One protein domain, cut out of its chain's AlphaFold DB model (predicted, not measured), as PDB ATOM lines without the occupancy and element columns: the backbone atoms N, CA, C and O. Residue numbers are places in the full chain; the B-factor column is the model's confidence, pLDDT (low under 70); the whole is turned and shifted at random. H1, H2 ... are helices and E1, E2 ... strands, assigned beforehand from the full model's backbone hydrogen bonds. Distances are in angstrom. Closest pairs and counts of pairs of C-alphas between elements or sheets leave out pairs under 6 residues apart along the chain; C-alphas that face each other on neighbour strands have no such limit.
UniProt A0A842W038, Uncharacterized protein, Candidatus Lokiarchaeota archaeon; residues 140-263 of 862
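AT A GLANCE: This is residues 140 to 263 of the 862 residues of an uncharacterized protein of Candidatus Lokiarchaeota archaeon (UniProt A0A842W038). A row of short helices is strung out along one long axis, with H1 and H6 near the middle, H2, H3 and H4 toward one end and the helical hairpin H8 and H9 at the other. H7 packs across H1, and beyond H7 a narrow hairpin of two short strands, E1 and E2, hangs off the helices; contacts between the helices are few. The printed part has 124 residues with nine named helices and two named strands, in the order H1 to H7, E1, E2, H8, H9; E1 and E2 form an antiparallel sheet, and the class is mostly helix. It is only just compact, close to loose, with a radius of gyration of the C-alphas of 16.4 A and spans of 52 by 40 by 28 A.

HOW THE PARTS SIT: The hub is H1, residues 140 to 153. H2, residues 156 to 164, is close to it but not clearly touching, with the closest C-alphas, Ile 151 and Ile 159, 6.5 A apart. H2 touches H3, residues 170 to 173, closest at the C-alphas of Gln 164 and Phe 170, 5.4 A. H4, residues 179 to 183, only just touches H1, with 3 pairs of C-alphas within 8 A, the closest Ile 151 and Val 183 at 7.0 A; of H1, residues 148 to 152 alone take part. H5, residues 186 to 190, is near H1. H6, residues 200 to 209, touches residues 143 to 147 of H1 at a steep tilt of 46 degrees, the same way, closest at the C-alphas of Cys 146 and Ile 207, 6.8 A. H7, residues 211 to 216, touches residues 146 to 150 of H1, closest at the C-alphas of Leu 150 and Leu 214, 6.9 A; at 71 degrees it is only just about perpendicular. E1, residues 218 to 220, and E2, residues 226 to 228, form a hairpin, antiparallel at 148 degrees, with N 219 and O 227 at 2.9 A and N 227 and O 219 at 2.8 A, within hydrogen-bond range. H8, residues 233 to 241, only just touches H6, with 3 pairs of C-alphas within 8 A, the closest Gln 200 and Phe 240 at 7.3 A, at a shallow tilt of 19 degrees, opposite ways. H9, residues 247 to 257, forms a helical hairpin with H8, closest at the C-alphas of Lys 238 and Ala 253, 5.2 A, at 38 degrees, only just steep. H9 is apart from H1. Every O i to N i+4 pair is within hydrogen-bond range in H1, H2, H4, H5, H6, H8 and H9; in H7 it is 1 of 2, and H3 is too short for such a pair.

IN THESE COORDINATES: H1 begins at C-alpha 140 (-47.594, 30.007, 9.086) and is 20.3 A long. H6 is 14.1 A long. H9 is 15.4 A long and ends at C-alpha 257 (-33.860, 34.942, 12.814).

THE WHOLE: The C-alphas farthest apart, Asp 176 and Val 262, are 52.9 A apart. The printed part has no cut. No link is long; H5 to H6, with 9 residues, is short, and the others are tight. The mean pLDDT of the printed part is 72.5, with residues 156 to 171, 173 to 174 and 176 to 203 under 70.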
ATOM      1  N   THR A 140     -46.190  30.339   9.348       76.62
ATOM      2  CA  THR A 140     -47.594  30.007   9.086       76.62
ATOM      3  C   THR A 140     -47.707  28.881   8.059       76.62
ATOM      4  O   THR A 140     -48.366  27.869   8.309       76.62
ATOM      5  N   LYS A 141     -47.025  28.998   6.912       80.69
ATOM      6  CA  LYS A 141     -47.045  27.960   5.868       80.69
ATOM      7  C   LYS A 141     -46.438  26.643   6.342       80.69
ATOM      8  O   LYS A 141     -46.968  25.579   6.005       80.69
ATOM      9  N   LEU A 142     -45.376  26.705   7.142       87.56
ATOM     10  CA  LEU A 142     -44.760  25.530   7.742       87.56
ATOM     11  C   LEU A 142     -45.745  24.795   8.656       87.56
ATOM     12  O   LEU A 142     -46.001  23.610   8.441       87.56
ATOM     13  N   ILE A 143     -46.330  25.502   9.624       79.88
ATOM     14  CA  ILE A 143     -47.280  24.948  10.598       79.88
ATOM     15  C   ILE A 143     -48.458  24.298   9.877       79.88
ATOM     16  O   ILE A 143     -48.760  23.124  10.109       79.88
ATOM     17  N   LEU A 144     -49.076  25.023   8.942       74.62
ATOM     18  CA  LEU A 144     -50.212  24.523   8.171       74.62
ATOM     19  C   LEU A 144     -49.851  23.275   7.365       74.62
ATOM     20  O   LEU A 144     -50.614  22.307   7.341       74.62
ATOM     21  N   THR A 145     -48.673  23.255   6.739       84.12
ATOM     22  CA  THR A 145     -48.234  22.083   5.979       84.12
ATOM     23  C   THR A 145     -47.966  20.900   6.897       84.12
ATOM     24  O   THR A 145     -48.404  19.792   6.589       84.12
ATOM     25  N   CYS A 146     -47.303  21.102   8.037       84.56
ATOM     26  CA  CYS A 146     -47.099  20.049   9.028       84.56
ATOM     27  C   CYS A 146     -48.435  19.442   9.471       84.56
ATOM     28  O   CYS A 146     -48.591  18.222   9.413       84.56
ATOM     29  N   LEU A 147     -49.420  20.271   9.825       75.94
ATOM     30  CA  LEU A 147     -50.751  19.804  10.216       75.94
ATOM     31  C   LEU A 147     -51.442  19.045   9.078       75.94
ATOM     32  O   LEU A 147     -51.857  17.907   9.279       75.94
ATOM     33  N   LYS A 148     -51.473  19.597   7.859       75.88
ATOM     34  CA  LYS A 148     -52.045  18.927   6.678       75.88
ATOM     35  C   LYS A 148     -51.417  17.556   6.434       75.88
ATOM     36  O   LYS A 148     -52.108  16.587   6.127       75.88
ATOM     37  N   ARG A 149     -50.095  17.458   6.576       84.44
ATOM     38  CA  ARG A 149     -49.375  16.198   6.392       84.44
ATOM     39  C   ARG A 149     -49.693  15.194   7.480       84.44
ATOM     40  O   ARG A 149     -49.969  14.050   7.134       84.44
ATOM     41  N   LEU A 150     -49.705  15.614   8.744       77.62
ATOM     42  CA  LEU A 150     -50.133  14.766   9.855       77.62
ATOM     43  C   LEU A 150     -51.544  14.241   9.626       77.62
ATOM     44  O   LEU A 150     -51.768  13.047   9.799       77.62
ATOM     45  N   ILE A 151     -52.446  15.105   9.160       72.75
ATOM     46  CA  ILE A 151     -53.820  14.728   8.854       72.75
ATOM     47  C   ILE A 151     -53.868  13.677   7.740       72.75
ATOM     48  O   ILE A 151     -54.528  12.656   7.873       72.75
ATOM     49  N   SER A 152     -53.088  13.861   6.674       73.81
ATOM     50  CA  SER A 152     -53.066  12.916   5.550       73.81
ATOM     51  C   SER A 152     -52.495  11.528   5.873       73.81
ATOM     52  O   SER A 152     -52.726  10.598   5.107       73.81
ATOM     53  N   ILE A 153     -51.731  11.380   6.963       75.25
ATOM     54  CA  ILE A 153     -51.084  10.108   7.345       75.25
ATOM     55  C   ILE A 153     -51.650   9.491   8.627       75.25
ATOM     56  O   ILE A 153     -51.172   8.441   9.053       75.25
ATOM     57  N   SER A 154     -52.598  10.163   9.276       70.88
ATOM     58  CA  SER A 154     -53.199   9.712  10.529       70.88
ATOM     59  C   SER A 154     -54.588   9.152  10.252       70.88
ATOM     60  O   SER A 154     -55.346   9.723   9.471       70.88
ATOM     61  N   ASP A 155     -54.931   8.042  10.899       71.69
ATOM     62  CA  ASP A 155     -56.305   7.544  10.898       71.69
ATOM     63  C   ASP A 155     -57.252   8.512  11.634       71.69
ATOM     64  O   ASP A 155     -56.823   9.383  12.401       71.69
ATOM     65  N   ARG A 156     -58.557   8.360  11.381       66.75
ATOM     66  CA  ARG A 156     -59.610   9.224  11.929       66.75
ATOM     67  C   ARG A 156     -59.520   9.364  13.447       66.75
ATOM     68  O   ARG A 156     -59.606  10.480  13.957       66.75
ATOM     69  N   ASP A 157     -59.297   8.260  14.152       68.94
ATOM     70  CA  ASP A 157     -59.228   8.231  15.612       68.94
ATOM     71  C   ASP A 157     -57.974   8.930  16.149       68.94
ATOM     72  O   ASP A 157     -58.036   9.628  17.162       68.94
ATOM     73  N   THR A 158     -56.851   8.839  15.438       66.06
ATOM     74  CA  THR A 158     -55.609   9.544  15.761       66.06
ATOM     75  C   THR A 158     -55.773  11.054  15.623       66.06
ATOM     76  O   THR A 158     -55.323  11.793  16.495       66.06
ATOM     77  N   ILE A 159     -56.433  11.550  14.573       64.25
ATOM     78  CA  ILE A 159     -56.694  12.997  14.439       64.25
ATOM     79  C   ILE A 159     -57.691  13.463  15.480       64.25
ATOM     80  O   ILE A 159     -57.487  14.516  16.075       64.25
ATOM     81  N   ILE A 160     -58.746  12.684  15.718       65.94
ATOM     82  CA  ILE A 160     -59.696  12.959  16.789       65.94
ATOM     83  C   ILE A 160     -58.946  13.076  18.116       65.94
ATOM     84  O   ILE A 160     -59.121  14.068  18.804       65.94
ATOM     85  N   SER A 161     -58.044  12.147  18.430       66.50
ATOM     86  CA  SER A 161     -57.206  12.199  19.632       66.50
ATOM     87  C   SER A 161     -56.283  13.426  19.665       66.50
ATOM     88  O   SER A 161     -56.169  14.083  20.700       66.50
ATOM     89  N   ILE A 162     -55.653  13.769  18.537       62.00
ATOM     90  CA  ILE A 162     -54.777  14.942  18.397       62.00
ATOM     91  C   ILE A 162     -55.556  16.249  18.616       62.00
ATOM     92  O   ILE A 162     -55.061  17.148  19.293       62.00
ATOM     93  N   MET A 163     -56.766  16.345  18.064       60.59
ATOM     94  CA  MET A 163     -57.600  17.551  18.060       60.59
ATOM     95  C   MET A 163     -58.515  17.653  19.287       60.59
ATOM     96  O   MET A 163     -58.897  18.758  19.658       60.59
ATOM     97  N   GLN A 164     -58.815  16.541  19.965       62.84
ATOM     98  CA  GLN A 164     -59.561  16.523  21.229       62.84
ATOM     99  C   GLN A 164     -58.803  17.185  22.381       62.84
ATOM    100  O   GLN A 164     -59.434  17.660  23.318       62.84
ATOM    101  N   GLY A 165     -57.469  17.238  22.316       61.69
ATOM    102  CA  GLY A 165     -56.665  18.013  23.261       61.69
ATOM    103  C   GLY A 165     -57.053  19.501  23.269       61.69
ATOM    104  O   GLY A 165     -57.538  19.981  24.289       61.69
ATOM    105  N   PRO A 166     -56.872  20.229  22.149       43.50
ATOM    106  CA  PRO A 166     -57.247  21.643  22.043       43.50
ATOM    107  C   PRO A 166     -58.759  21.896  21.924       43.50
ATOM    108  O   PRO A 166     -59.228  22.959  22.317       43.50
ATOM    109  N   TYR A 167     -59.529  20.950  21.380       51.84
ATOM    110  CA  TYR A 167     -60.983  21.045  21.220       51.84
ATOM    111  C   TYR A 167     -61.661  19.825  21.859       51.84
ATOM    112  O   TYR A 167     -61.922  18.838  21.172       51.84
ATOM    113  N   PRO A 168     -62.011  19.871  23.157       60.81
ATOM    114  CA  PRO A 168     -62.544  18.714  23.887       60.81
ATOM    115  C   PRO A 168     -63.753  18.033  23.224       60.81
ATOM    116  O   PRO A 168     -63.897  16.814  23.309       60.81
ATOM    117  N   ARG A 169     -64.583  18.803  22.505       60.47
ATOM    118  CA  ARG A 169     -65.776  18.318  21.786       60.47
ATOM    119  C   ARG A 169     -65.540  17.994  20.313       60.47
ATOM    120  O   ARG A 169     -66.478  17.605  19.629       60.47
ATOM    121  N   PHE A 170     -64.298  18.065  19.822       60.16
ATOM    122  CA  PHE A 170     -63.980  17.879  18.402       60.16
ATOM    123  C   PHE A 170     -64.611  16.608  17.830       60.16
ATOM    124  O   PHE A 170     -65.259  16.658  16.795       60.16
ATOM    125  N   LYS A 171     -64.496  15.480  18.546       67.38
ATOM    126  CA  LYS A 171     -65.084  14.190  18.151       67.38
ATOM    127  C   LYS A 171     -66.596  14.256  17.926       67.38
ATOM    128  O   LYS A 171     -67.094  13.611  17.009       67.38
ATOM    129  N   GLU A 172     -67.306  14.987  18.777       70.00
ATOM    130  CA  GLU A 172     -68.756  15.170  18.700       70.00
ATOM    131  C   GLU A 172     -69.129  16.150  17.588       70.00
ATOM    132  O   GLU A 172     -70.067  15.878  16.842       70.00
ATOM    133  N   ASP A 173     -68.351  17.222  17.427       52.91
ATOM    134  CA  ASP A 173     -68.569  18.270  16.425       52.91
ATOM    135  C   ASP A 173     -68.333  17.764  14.992       52.91
ATOM    136  O   ASP A 173     -68.976  18.225  14.052       52.91
ATOM    137  N   ILE A 174     -67.441  16.782  14.809       60.91
ATOM    138  CA  ILE A 174     -67.134  16.199  13.494       60.91
ATOM    139  C   ILE A 174     -67.811  14.852  13.226       60.91
ATOM    140  O   ILE A 174     -67.516  14.207  12.213       60.91
ATOM    141  N   LYS A 175     -68.685  14.379  14.124       70.06
ATOM    142  CA  LYS A 175     -69.276  13.032  14.029       70.06
ATOM    143  C   LYS A 175     -70.092  12.842  12.741       70.06
ATOM    144  O   LYS A 175     -70.029  11.765  12.149       70.06
ATOM    145  N   ASP A 176     -70.766  13.908  12.299       64.88
ATOM    146  CA  ASP A 176     -71.675  13.941  11.145       64.88
ATOM    147  C   ASP A 176     -70.991  14.455   9.859       64.88
ATOM    148  O   ASP A 176     -71.614  14.529   8.800       64.88
ATOM    149  N   HIS A 177     -69.703  14.811   9.927       57.34
ATOM    150  CA  HIS A 177     -68.937  15.305   8.783       57.34
ATOM    151  C   HIS A 177     -68.179  14.173   8.078       57.34
ATOM    152  O   HIS A 177     -67.556  13.322   8.721       57.34
ATOM    153  N   ASN A 178     -68.200  14.177   6.738       57.69
ATOM    154  CA  ASN A 178     -67.381  13.261   5.948       57.69
ATOM    155  C   ASN A 178     -65.897  13.596   6.161       57.69
ATOM    156  O   ASN A 178     -65.478  14.755   6.120       57.69
ATOM    157  N   TRP A 179     -65.095  12.556   6.368       58.34
ATOM    158  CA  TRP A 179     -63.654  12.648   6.537       58.34
ATOM    159  C   TRP A 179     -62.972  13.408   5.398       58.34
ATOM    160  O   TRP A 179     -62.096  14.238   5.630       58.34
ATOM    161  N   GLU A 180     -63.425  13.177   4.168       56.44
ATOM    162  CA  GLU A 180     -62.897  13.830   2.969       56.44
ATOM    163  C   GLU A 180     -63.144  15.347   2.966       56.44
ATOM    164  O   GLU A 180     -62.333  16.094   2.420       56.44
ATOM    165  N   ASP A 181     -64.206  15.822   3.624       51.72
ATOM    166  CA  ASP A 181     -64.517  17.250   3.751       51.72
ATOM    167  C   ASP A 181     -63.714  17.927   4.871       51.72
ATOM    168  O   ASP A 181     -63.340  19.092   4.742       51.72
ATOM    169  N   LEU A 182     -63.353  17.189   5.925       51.31
ATOM    170  CA  LEU A 182     -62.462  17.665   6.994       51.31
ATOM    171  C   LEU A 182     -60.995  17.726   6.544       51.31
ATOM    172  O   LEU A 182     -60.252  18.613   6.957       51.31
ATOM    173  N   VAL A 183     -60.570  16.818   5.659       49.25
ATOM    174  CA  VAL A 183     -59.235  16.834   5.030       49.25
ATOM    175  C   VAL A 183     -59.090  18.005   4.041       49.25
ATOM    176  O   VAL A 183     -57.977  18.472   3.795       49.25
ATOM    177  N   ARG A 184     -60.203  18.564   3.540       46.72
ATOM    178  CA  ARG A 184     -60.258  19.764   2.676       46.72
ATOM    179  C   ARG A 184     -60.061  21.096   3.424       46.72
ATOM    180  O   ARG A 184     -60.510  22.142   2.949       46.72
ATOM    181  N   ILE A 185     -59.315  21.088   4.534       48.91
ATOM    182  CA  ILE A 185     -58.783  22.276   5.239       48.91
ATOM    183  C   ILE A 185     -58.129  23.292   4.278       48.91
ATOM    184  O   ILE A 185     -58.117  24.489   4.551       48.91
ATOM    185  N   ASP A 186     -57.676  22.835   3.111       42.44
ATOM    186  CA  ASP A 186     -57.223  23.636   1.970       42.44
ATOM    187  C   ASP A 186     -58.131  24.849   1.671       42.44
ATOM    188  O   ASP A 186     -57.626  25.954   1.485       42.44
ATOM    189  N   ARG A 187     -59.466  24.694   1.737       39.91
ATOM    190  CA  ARG A 187     -60.430  25.789   1.484       39.91
ATOM    191  C   ARG A 187     -60.536  26.809   2.624       39.91
ATOM    192  O   ARG A 187     -60.823  27.975   2.369       39.91
ATOM    193  N   LEU A 188     -60.292  26.395   3.869       39.28
ATOM    194  CA  LEU A 188     -60.201  27.308   5.018       39.28
ATOM    195  C   LEU A 188     -58.906  28.134   4.943       39.28
ATOM    196  O   LEU A 188     -58.926  29.333   5.215       39.28
ATOM    197  N   ILE A 189     -57.812  27.518   4.480       41.88
ATOM    198  CA  ILE A 189     -56.475  28.118   4.346       41.88
ATOM    199  C   ILE A 189     -56.372  29.102   3.167       41.88
ATOM    200  O   ILE A 189     -55.722  30.140   3.293       41.88
ATOM    201  N   GLU A 190     -56.997  28.807   2.024       39.28
ATOM    202  CA  GLU A 190     -56.973  29.678   0.833       39.28
ATOM    203  C   GLU A 190     -57.788  30.970   1.006       39.28
ATOM    204  O   GLU A 190     -57.518  31.963   0.336       39.28
ATOM    205  N   SER A 191     -58.741  31.000   1.944       39.44
ATOM    206  CA  SER A 191     -59.632  32.147   2.172       39.44
ATOM    207  C   SER A 191     -58.962  33.385   2.798       39.44
ATOM    208  O   SER A 191     -59.636  34.385   3.044       39.44
ATOM    209  N   GLY A 192     -57.657  33.343   3.099       37.97
ATOM    210  CA  GLY A 192     -56.911  34.481   3.660       37.97
ATOM    211  C   GLY A 192     -57.346  34.901   5.072       37.97
ATOM    212  O   GLY A 192     -56.812  35.859   5.630       37.97
ATOM    213  N   SER A 193     -58.280  34.174   5.686       36.66
ATOM    214  CA  SER A 193     -58.742  34.387   7.056       36.66
ATOM    215  C   SER A 193     -57.776  33.753   8.070       36.66
ATOM    216  O   SER A 193     -58.145  32.933   8.899       36.66
ATOM    217  N   ILE A 194     -56.506  34.175   8.047       40.03
ATOM    218  CA  ILE A 194     -55.453  33.751   9.000       40.03
ATOM    219  C   ILE A 194     -55.712  34.306  10.431       40.03
ATOM    220  O   ILE A 194     -54.905  34.151  11.334       40.03
ATOM    221  N   TYR A 195     -56.884  34.895  10.689       40.28
ATOM    222  CA  TYR A 195     -57.324  35.366  12.009       40.28
ATOM    223  C   TYR A 195     -58.190  34.351  12.768       40.28
ATOM    224  O   TYR A 195     -58.968  34.731  13.643       40.28
ATOM    225  N   TYR A 196     -58.105  33.061  12.445       38.66
ATOM    226  CA  TYR A 196     -58.627  32.063  13.371       38.66
ATOM    227  C   TYR A 196     -57.689  31.991  14.576       38.66
ATOM    228  O   TYR A 196     -56.494  31.767  14.398       38.66
ATOM    229  N   ASN A 197     -58.246  32.166  15.781       41.84
ATOM    230  CA  ASN A 197     -57.643  31.857  17.086       41.84
ATOM    231  C   ASN A 197     -57.303  30.355  17.177       41.84
ATOM    232  O   ASN A 197     -57.835  29.621  18.009       41.84
ATOM    233  N   PHE A 198     -56.480  29.856  16.262       49.03
ATOM    234  CA  PHE A 198     -55.866  28.555  16.387       49.03
ATOM    235  C   PHE A 198     -54.788  28.724  17.444       49.03
ATOM    236  O   PHE A 198     -53.849  29.490  17.243       49.03
ATOM    237  N   ASP A 199     -54.954  28.072  18.587       61.28
ATOM    238  CA  ASP A 199     -53.990  28.178  19.669       61.28
ATOM    239  C   ASP A 199     -52.634  27.625  19.190       61.28
ATOM    240  O   ASP A 199     -52.432  26.418  19.011       61.28
ATOM    241  N   GLN A 200     -51.704  28.537  18.910       64.44
ATOM    242  CA  GLN A 200     -50.406  28.222  18.323       64.44
ATOM    243  C   GLN A 200     -49.544  27.395  19.276       64.44
ATOM    244  O   GLN A 200     -48.760  26.565  18.812       64.44
ATOM    245  N   ASN A 201     -49.738  27.518  20.594       65.25
ATOM    246  CA  ASN A 201     -49.070  26.651  21.563       65.25
ATOM    247  C   ASN A 201     -49.548  25.204  21.418       65.25
ATOM    248  O   ASN A 201     -48.743  24.272  21.497       65.25
ATOM    249  N   HIS A 202     -50.828  24.995  21.119       66.12
ATOM    250  CA  HIS A 202     -51.341  23.660  20.820       66.12
ATOM    251  C   HIS A 202     -50.848  23.146  19.466       66.12
ATOM    252  O   HIS A 202     -50.429  21.990  19.377       66.12
ATOM    253  N   ALA A 203     -50.811  23.993  18.431       69.25
ATOM    254  CA  ALA A 203     -50.225  23.639  17.133       69.25
ATOM    255  C   ALA A 203     -48.778  23.147  17.291       69.25
ATOM    256  O   ALA A 203     -48.405  22.097  16.756       69.25
ATOM    257  N   LYS A 204     -47.989  23.872  18.094       79.75
ATOM    258  CA  LYS A 204     -46.615  23.520  18.451       79.75
ATOM    259  C   LYS A 204     -46.544  22.141  19.093       79.75
ATOM    260  O   LYS A 204     -45.843  21.270  18.584       79.75
ATOM    261  N   GLN A 205     -47.319  21.912  20.154       77.06
ATOM    262  CA  GLN A 205     -47.327  20.638  20.879       77.06
ATOM    263  C   GLN A 205     -47.721  19.458  19.983       77.06
ATOM    264  O   GLN A 205     -47.118  18.386  20.070       77.06
ATOM    265  N   ILE A 206     -48.716  19.641  19.110       73.56
ATOM    266  CA  ILE A 206     -49.154  18.613  18.159       73.56
ATOM    267  C   ILE A 206     -48.014  18.247  17.207       73.56
ATOM    268  O   ILE A 206     -47.737  17.058  17.002       73.56
ATOM    269  N   ILE A 207     -47.346  19.254  16.639       82.19
ATOM    270  CA  ILE A 207     -46.240  19.052  15.702       82.19
ATOM    271  C   ILE A 207     -45.049  18.396  16.410       82.19
ATOM    272  O   ILE A 207     -44.525  17.399  15.911       82.19
ATOM    273  N   GLU A 208     -44.664  18.879  17.592       86.12
ATOM    274  CA  GLU A 208     -43.540  18.345  18.371       86.12
ATOM    275  C   GLU A 208     -43.754  16.884  18.784       86.12
ATOM    276  O   GLU A 208     -42.866  16.049  18.590       86.12
ATOM    277  N   ARG A 209     -44.955  16.529  19.266       83.56
ATOM    278  CA  ARG A 209     -45.302  15.133  19.606       83.56
ATOM    279  C   ARG A 209     -45.196  14.199  18.401       83.56
ATOM    280  O   ARG A 209     -44.895  13.016  18.562       83.56
ATOM    281  N   ASN A 210     -45.415  14.719  17.195       83.12
ATOM    282  CA  ASN A 210     -45.434  13.938  15.961       83.12
ATOM    283  C   ASN A 210     -44.226  14.193  15.045       83.12
ATOM    284  O   ASN A 210     -44.230  13.764  13.886       83.12
ATOM    285  N   ILE A 211     -43.156  14.808  15.555       88.44
ATOM    286  CA  ILE A 211     -42.000  15.210  14.746       88.44
ATOM    287  C   ILE A 211     -41.371  14.030  13.995       88.44
ATOM    288  O   ILE A 211     -41.079  14.118  12.804       88.44
ATOM    289  N   ARG A 212     -41.269  12.870  14.658       87.56
ATOM    290  CA  ARG A 212     -40.711  11.639  14.078       87.56
ATOM    291  C   ARG A 212     -41.535  11.133  12.897       87.56
ATOM    292  O   ARG A 212     -40.978  10.527  11.987       87.56
ATOM    293  N   ARG A 213     -42.857  11.346  12.914       87.12
ATOM    294  CA  ARG A 213     -43.742  10.986  11.798       87.12
ATOM    295  C   ARG A 213     -43.529  11.951  10.635       87.12
ATOM    296  O   ARG A 213     -43.318  11.492   9.520       87.12
ATOM    297  N   LEU A 214     -43.480  13.256  10.906       87.88
ATOM    298  CA  LEU A 214     -43.215  14.285   9.894       87.88
ATOM    299  C   LEU A 214     -41.858  14.104   9.201       87.88
ATOM    300  O   LEU A 214     -41.785  14.162   7.978       87.88
ATOM    301  N   GLN A 215     -40.799  13.804   9.954       90.44
ATOM    302  CA  GLN A 215     -39.452  13.579   9.411       90.44
ATOM    303  C   GLN A 215     -39.355  12.351   8.486       90.44
ATOM    304  O   GLN A 215     -38.457  12.278   7.645       90.44
ATOM    305  N   ARG A 216     -40.278  11.382   8.605       90.06
ATOM    306  CA  ARG A 216     -40.369  10.229   7.688       90.06
ATOM    307  C   ARG A 216     -41.023  10.586   6.354       90.06
ATOM    308  O   ARG A 216     -40.872   9.830   5.398       90.06
ATOM    309  N   ILE A 217     -41.734  11.710   6.276       88.44
ATOM    310  CA  ILE A 217     -42.413  12.138   5.056       88.44
ATOM    311  C   ILE A 217     -41.372  12.658   4.072       88.44
ATOM    312  O   ILE A 217     -40.760  13.712   4.265       88.44
ATOM    313  N   VAL A 218     -41.215  11.910   2.986       91.12
ATOM    314  CA  VAL A 218     -40.403  12.300   1.842       91.12
ATOM    315  C   VAL A 218     -41.323  12.889   0.784       91.12
ATOM    316  O   VAL A 218     -42.311  12.263   0.403       91.12
ATOM    317  N   ILE A 219     -40.989  14.074   0.291       91.94
ATOM    318  CA  ILE A 219     -41.588  14.611  -0.928       91.94
ATOM    319  C   ILE A 219     -40.602  14.454  -2.082       91.94
ATOM    320  O   ILE A 219     -39.389  14.493  -1.871       91.94
ATOM    321  N   THR A 220     -41.122  14.291  -3.290       91.19
ATOM    322  CA  THR A 220     -40.323  14.333  -4.517       91.19
ATOM    323  C   THR A 220     -40.588  15.676  -5.182       91.19
ATOM    324  O   THR A 220     -41.748  16.025  -5.403       91.19
ATOM    325  N   LEU A 221     -39.526  16.433  -5.439       89.00
ATOM    326  CA  LEU A 221     -39.561  17.650  -6.241       89.00
ATOM    327  C   LEU A 221     -39.696  17.296  -7.734       89.00
ATOM    328  O   LEU A 221     -39.420  16.155  -8.116       89.00
ATOM    329  N   PRO A 222     -40.087  18.250  -8.592       83.56
ATOM    330  CA  PRO A 222     -40.244  18.019 -10.030       83.56
ATOM    331  C   PRO A 222     -38.990  17.497 -10.734       83.56
ATOM    332  O   PRO A 222     -39.077  16.710 -11.669       83.56
ATOM    333  N   ASP A 223     -37.814  17.886 -10.246       80.50
ATOM    334  CA  ASP A 223     -36.516  17.409 -10.735       80.50
ATOM    335  C   ASP A 223     -36.136  16.002 -10.223       80.50
ATOM    336  O   ASP A 223     -35.013  15.540 -10.419       80.50
ATOM    337  N   GLY A 224     -37.048  15.320  -9.524       85.69
ATOM    338  CA  GLY A 224     -36.837  13.996  -8.937       85.69
ATOM    339  C   GLY A 224     -36.121  14.011  -7.583       85.69
ATOM    340  O   GLY A 224     -36.039  12.970  -6.920       85.69
ATOM    341  N   THR A 225     -35.633  15.165  -7.123       88.12
ATOM    342  CA  THR A 225     -34.928  15.265  -5.844       88.12
ATOM    343  C   THR A 225     -35.882  14.999  -4.688       88.12
ATOM    344  O   THR A 225     -36.982  15.540  -4.615       88.12
ATOM    345  N   LYS A 226     -35.440  14.191  -3.727       91.44
ATOM    346  CA  LYS A 226     -36.221  13.876  -2.533       91.44
ATOM    347  C   LYS A 226     -35.910  14.860  -1.407       91.44
ATOM    348  O   LYS A 226     -34.743  15.068  -1.074       91.44
ATOM    349  N   ARG A 227     -36.944  15.427  -0.782       91.44
ATOM    350  CA  ARG A 227     -36.825  16.271   0.417       91.44
ATOM    351  C   ARG A 227     -37.510  15.633   1.605       91.44
ATOM    352  O   ARG A 227     -38.613  15.106   1.491       91.44
ATOM    353  N   ARG A 228     -36.848  15.713   2.755       91.81
ATOM    354  CA  ARG A 228     -37.399  15.346   4.059       91.81
ATOM    355  C   ARG A 228     -37.577  16.604   4.881       91.81
ATOM    356  O   ARG A 228     -36.788  17.537   4.750       91.81
ATOM    357  N   PHE A 229     -38.585  16.598   5.740       90.94
ATOM    358  CA  PHE A 229     -38.732  17.653   6.724       90.94
ATOM    359  C   PHE A 229     -37.541  17.621   7.693       90.94
ATOM    360  O   PHE A 229     -37.315  16.606   8.357       90.94
ATOM    361  N   SER A 230     -36.776  18.713   7.754       87.81
ATOM    362  CA  SER A 230     -35.687  18.882   8.716       87.81
ATOM    363  C   SER A 230     -36.208  19.670   9.906       87.81
ATOM    364  O   SER A 230     -36.587  20.827   9.760       87.81
ATOM    365  N   TYR A 231     -36.244  19.055  11.083       89.75
ATOM    366  CA  TYR A 231     -36.658  19.743  12.301       89.75
ATOM    367  C   TYR A 231     -35.430  20.233  13.057       89.75
ATOM    368  O   TYR A 231     -34.704  19.431  13.640       89.75
ATOM    369  N   GLU A 232     -35.237  21.548  13.054       91.94
ATOM    370  CA  GLU A 232     -34.226  22.234  13.852       91.94
ATOM    371  C   GLU A 232     -34.942  22.956  14.988       91.94
ATOM    372  O   GLU A 232     -35.546  24.011  14.781       91.94
ATOM    373  N   LYS A 233     -34.920  22.354  16.183       90.25
ATOM    374  CA  LYS A 233     -35.704  22.826  17.334       90.25
ATOM    375  C   LYS A 233     -35.473  24.309  17.625       90.25
ATOM    376  O   LYS A 233     -36.429  25.039  17.834       90.25
ATOM    377  N   GLU A 234     -34.220  24.750  17.584       91.12
ATOM    378  CA  GLU A 234     -33.827  26.135  17.858       91.12
ATOM    379  C   GLU A 234     -34.530  27.147  16.934       91.12
ATOM    380  O   GLU A 234     -35.075  28.147  17.402       91.12
ATOM    381  N   TYR A 235     -34.558  26.878  15.626       92.00
ATOM    382  CA  TYR A 235     -35.210  27.756  14.652       92.00
ATOM    383  C   TYR A 235     -36.726  27.639  14.731       92.00
ATOM    384  O   TYR A 235     -37.431  28.643  14.666       92.00
ATOM    385  N   PHE A 236     -37.226  26.418  14.915       90.19
ATOM    386  CA  PHE A 236     -38.649  26.152  15.044       90.19
ATOM    387  C   PHE A 236     -39.246  26.862  16.263       90.19
ATOM    388  O   PHE A 236     -40.256  27.541  16.129       90.19
ATOM    389  N   ASP A 237     -38.593  26.786  17.424       90.50
ATOM    390  CA  ASP A 237     -39.011  27.493  18.636       90.50
ATOM    391  C   ASP A 237     -39.097  29.004  18.394       90.50
ATOM    392  O   ASP A 237     -40.098  29.623  18.754       90.50
ATOM    393  N   LYS A 238     -38.107  29.585  17.703       91.19
ATOM    394  CA  LYS A 238     -38.122  31.011  17.351       91.19
ATOM    395  C   LYS A 238     -39.233  31.384  16.378       91.19
ATOM    396  O   LYS A 238     -39.786  32.464  16.512       91.19
ATOM    397  N   LEU A 239     -39.588  30.514  15.433       89.19
ATOM    398  CA  LEU A 239     -40.733  30.759  14.552       89.19
ATOM    399  C   LEU A 239     -42.062  30.775  15.317       89.19
ATOM    400  O   LEU A 239     -42.951  31.529  14.944       89.19
ATOM    401  N   PHE A 240     -42.205  29.978  16.380       86.50
ATOM    402  CA  PHE A 240     -43.392  30.034  17.243       86.50
ATOM    403  C   PHE A 240     -43.398  31.258  18.151       86.50
ATOM    404  O   PHE A 240     -44.456  31.844  18.358       86.50
ATOM    405  N   ASP A 241     -42.227  31.671  18.641       86.94
ATOM    406  CA  ASP A 241     -42.081  32.903  19.418       86.94
ATOM    407  C   ASP A 241     -42.515  34.153  18.620       86.94
ATOM    408  O   ASP A 241     -42.816  35.162  19.244       86.94
ATOM    409  N   LEU A 242     -42.571  34.110  17.276       81.19
ATOM    410  CA  LEU A 242     -43.086  35.214  16.443       81.19
ATOM    411  C   LEU A 242     -44.585  35.465  16.617       81.19
ATOM    412  O   LEU A 242     -45.072  36.536  16.268       81.19
ATOM    413  N   PHE A 243     -45.317  34.471  17.107       77.44
ATOM    414  CA  PHE A 243     -46.749  34.591  17.319       77.44
ATOM    415  C   PHE A 243     -47.123  34.730  18.796       77.44
ATOM    416  O   PHE A 243     -48.290  34.602  19.151       77.44
ATOM    417  N   ASP A 244     -46.138  34.963  19.664       78.88
ATOM    418  CA  ASP A 244     -46.396  35.174  21.080       78.88
ATOM    419  C   ASP A 244     -47.107  36.520  21.307       78.88
ATOM    420  O   ASP A 244     -46.818  37.519  20.636       78.88
ATOM    421  N   ASP A 245     -48.023  36.553  22.278       71.12
ATOM    422  CA  ASP A 245     -48.704  37.783  22.696       71.12
ATOM    423  C   ASP A 245     -47.717  38.784  23.335       71.12
ATOM    424  O   ASP A 245     -47.969  39.996  23.359       71.12
ATOM    425  N   ASP A 246     -46.571  38.303  23.833       78.81
ATOM    426  CA  ASP A 246     -45.473  39.141  24.303       78.81
ATOM    427  C   ASP A 246     -44.678  39.744  23.132       78.81
ATOM    428  O   ASP A 246     -43.804  39.122  22.520       78.81
ATOM    429  N   ALA A 247     -44.925  41.031  22.881       73.75
ATOM    430  CA  ALA A 247     -44.231  41.809  21.861       73.75
ATOM    431  C   ALA A 247     -42.698  41.799  22.008       73.75
ATOM    432  O   ALA A 247     -41.990  41.831  20.999       73.75
ATOM    433  N   GLU A 248     -42.158  41.761  23.231       80.12
ATOM    434  CA  GLU A 248     -40.707  41.719  23.434       80.12
ATOM    435  C   GLU A 248     -40.138  40.387  22.948       80.12
ATOM    436  O   GLU A 248     -39.106  40.348  22.268       80.12
ATOM    437  N   LYS A 249     -40.838  39.292  23.245       82.12
ATOM    438  CA  LYS A 249     -40.466  37.949  22.806       82.12
ATOM    439  C   LYS A 249     -40.543  37.810  21.284       82.12
ATOM    440  O   LYS A 249     -39.576  37.327  20.688       82.12
ATOM    441  N   THR A 250     -41.593  38.345  20.666       78.94
ATOM    442  CA  THR A 250     -41.777  38.392  19.206       78.94
ATOM    443  C   THR A 250     -40.669  39.185  18.511       78.94
ATOM    444  O   THR A 250     -39.988  38.664  17.624       78.94
ATOM    445  N   ILE A 251     -40.378  40.408  18.974       80.00
ATOM    446  CA  ILE A 251     -39.273  41.228  18.442       80.00
ATOM    447  C   ILE A 251     -37.935  40.503  18.619       80.00
ATOM    448  O   ILE A 251     -37.100  40.464  17.713       80.00
ATOM    449  N   ASN A 252     -37.716  39.900  19.786       84.81
ATOM    450  CA  ASN A 252     -36.494  39.163  20.063       84.81
ATOM    451  C   ASN A 252     -36.322  37.962  19.128       84.81
ATOM    452  O   ASN A 252     -35.196  37.715  18.687       84.81
ATOM    453  N   ALA A 253     -37.396  37.234  18.824       86.94
ATOM    454  CA  ALA A 253     -37.385  36.123  17.884       86.94
ATOM    455  C   ALA A 253     -37.066  36.586  16.460       86.94
ATOM    456  O   ALA A 253     -36.177  36.017  15.820       86.94
ATOM    457  N   LEU A 254     -37.685  37.681  16.016       85.44
ATOM    458  CA  LEU A 254     -37.405  38.286  14.719       85.44
ATOM    459  C   LEU A 254     -35.934  38.697  14.586       85.44
ATOM    460  O   LEU A 254     -35.263  38.309  13.631       85.44
ATOM    461  N   LEU A 255     -35.395  39.420  15.573       84.31
ATOM    462  CA  LEU A 255     -33.992  39.852  15.579       84.31
ATOM    463  C   LEU A 255     -33.007  38.671  15.615       84.31
ATOM    464  O   LEU A 255     -31.889  38.780  15.105       84.31
ATOM    465  N   CYS A 256     -33.396  37.548  16.225       88.69
ATOM    466  CA  CYS A 256     -32.616  36.311  16.200       88.69
ATOM    467  C   CYS A 256     -32.579  35.711  14.788       88.69
ATOM    468  O   CYS A 256     -31.493  35.453  14.270       88.69
ATOM    469  N   LEU A 257     -33.740  35.545  14.148       88.56
ATOM    470  CA  LEU A 257     -33.860  34.942  12.814       88.56
ATOM    471  C   LEU A 257     -33.256  35.828  11.707       88.56
ATOM    472  O   LEU A 257     -32.591  35.319  10.803       88.56
ATOM    473  N   LYS A 258     -33.380  37.159  11.822       86.81
ATOM    474  CA  LYS A 258     -32.695  38.138  10.952       86.81
ATOM    475  C   LYS A 258     -31.170  38.132  11.105       86.81
ATOM    476  O   LYS A 258     -30.464  38.699  10.276       86.81
ATOM    477  N   GLY A 259     -30.647  37.517  12.168       82.25
ATOM    478  CA  GLY A 259     -29.222  37.525  12.482       82.25
ATOM    479  C   GLY A 259     -28.712  38.842  13.061       82.25
ATOM    480  O   GLY A 259     -27.504  39.012  13.181       82.25
ATOM    481  N   SER A 260     -29.586  39.752  13.491       79.31
ATOM    482  CA  SER A 260     -29.186  40.994  14.170       79.31
ATOM    483  C   SER A 260     -28.673  40.730  15.593       79.31
ATOM    484  O   SER A 260     -27.832  41.468  16.104       79.31
ATOM    485  N   LYS A 261     -29.116  39.643  16.244       75.25
ATOM    486  CA  LYS A 261     -28.581  39.200  17.542       75.25
ATOM    487  C   LYS A 261     -27.426  38.213  17.383       75.25
ATOM    488  O   LYS A 261     -27.629  37.020  17.159       75.25
ATOM    489  N   VAL A 262     -26.209  38.702  17.629       71.69
ATOM    490  CA  VAL A 262     -24.966  37.912  17.554       71.69
ATOM    491  C   VAL A 262     -24.992  36.683  18.471       71.69
ATOM    492  O   VAL A 262     -24.468  35.646  18.103       71.69
ATOM    493  N   LYS A 263     -25.651  36.723  19.635       82.75
ATOM    494  CA  LYS A 263     -25.671  35.566  20.551       82.75
ATOM    495  C   LYS A 263     -26.370  34.320  19.982       82.75
ATOM    496  O   LYS A 263     -25.959  33.218  20.317       82.75
TER     497      LYS A 263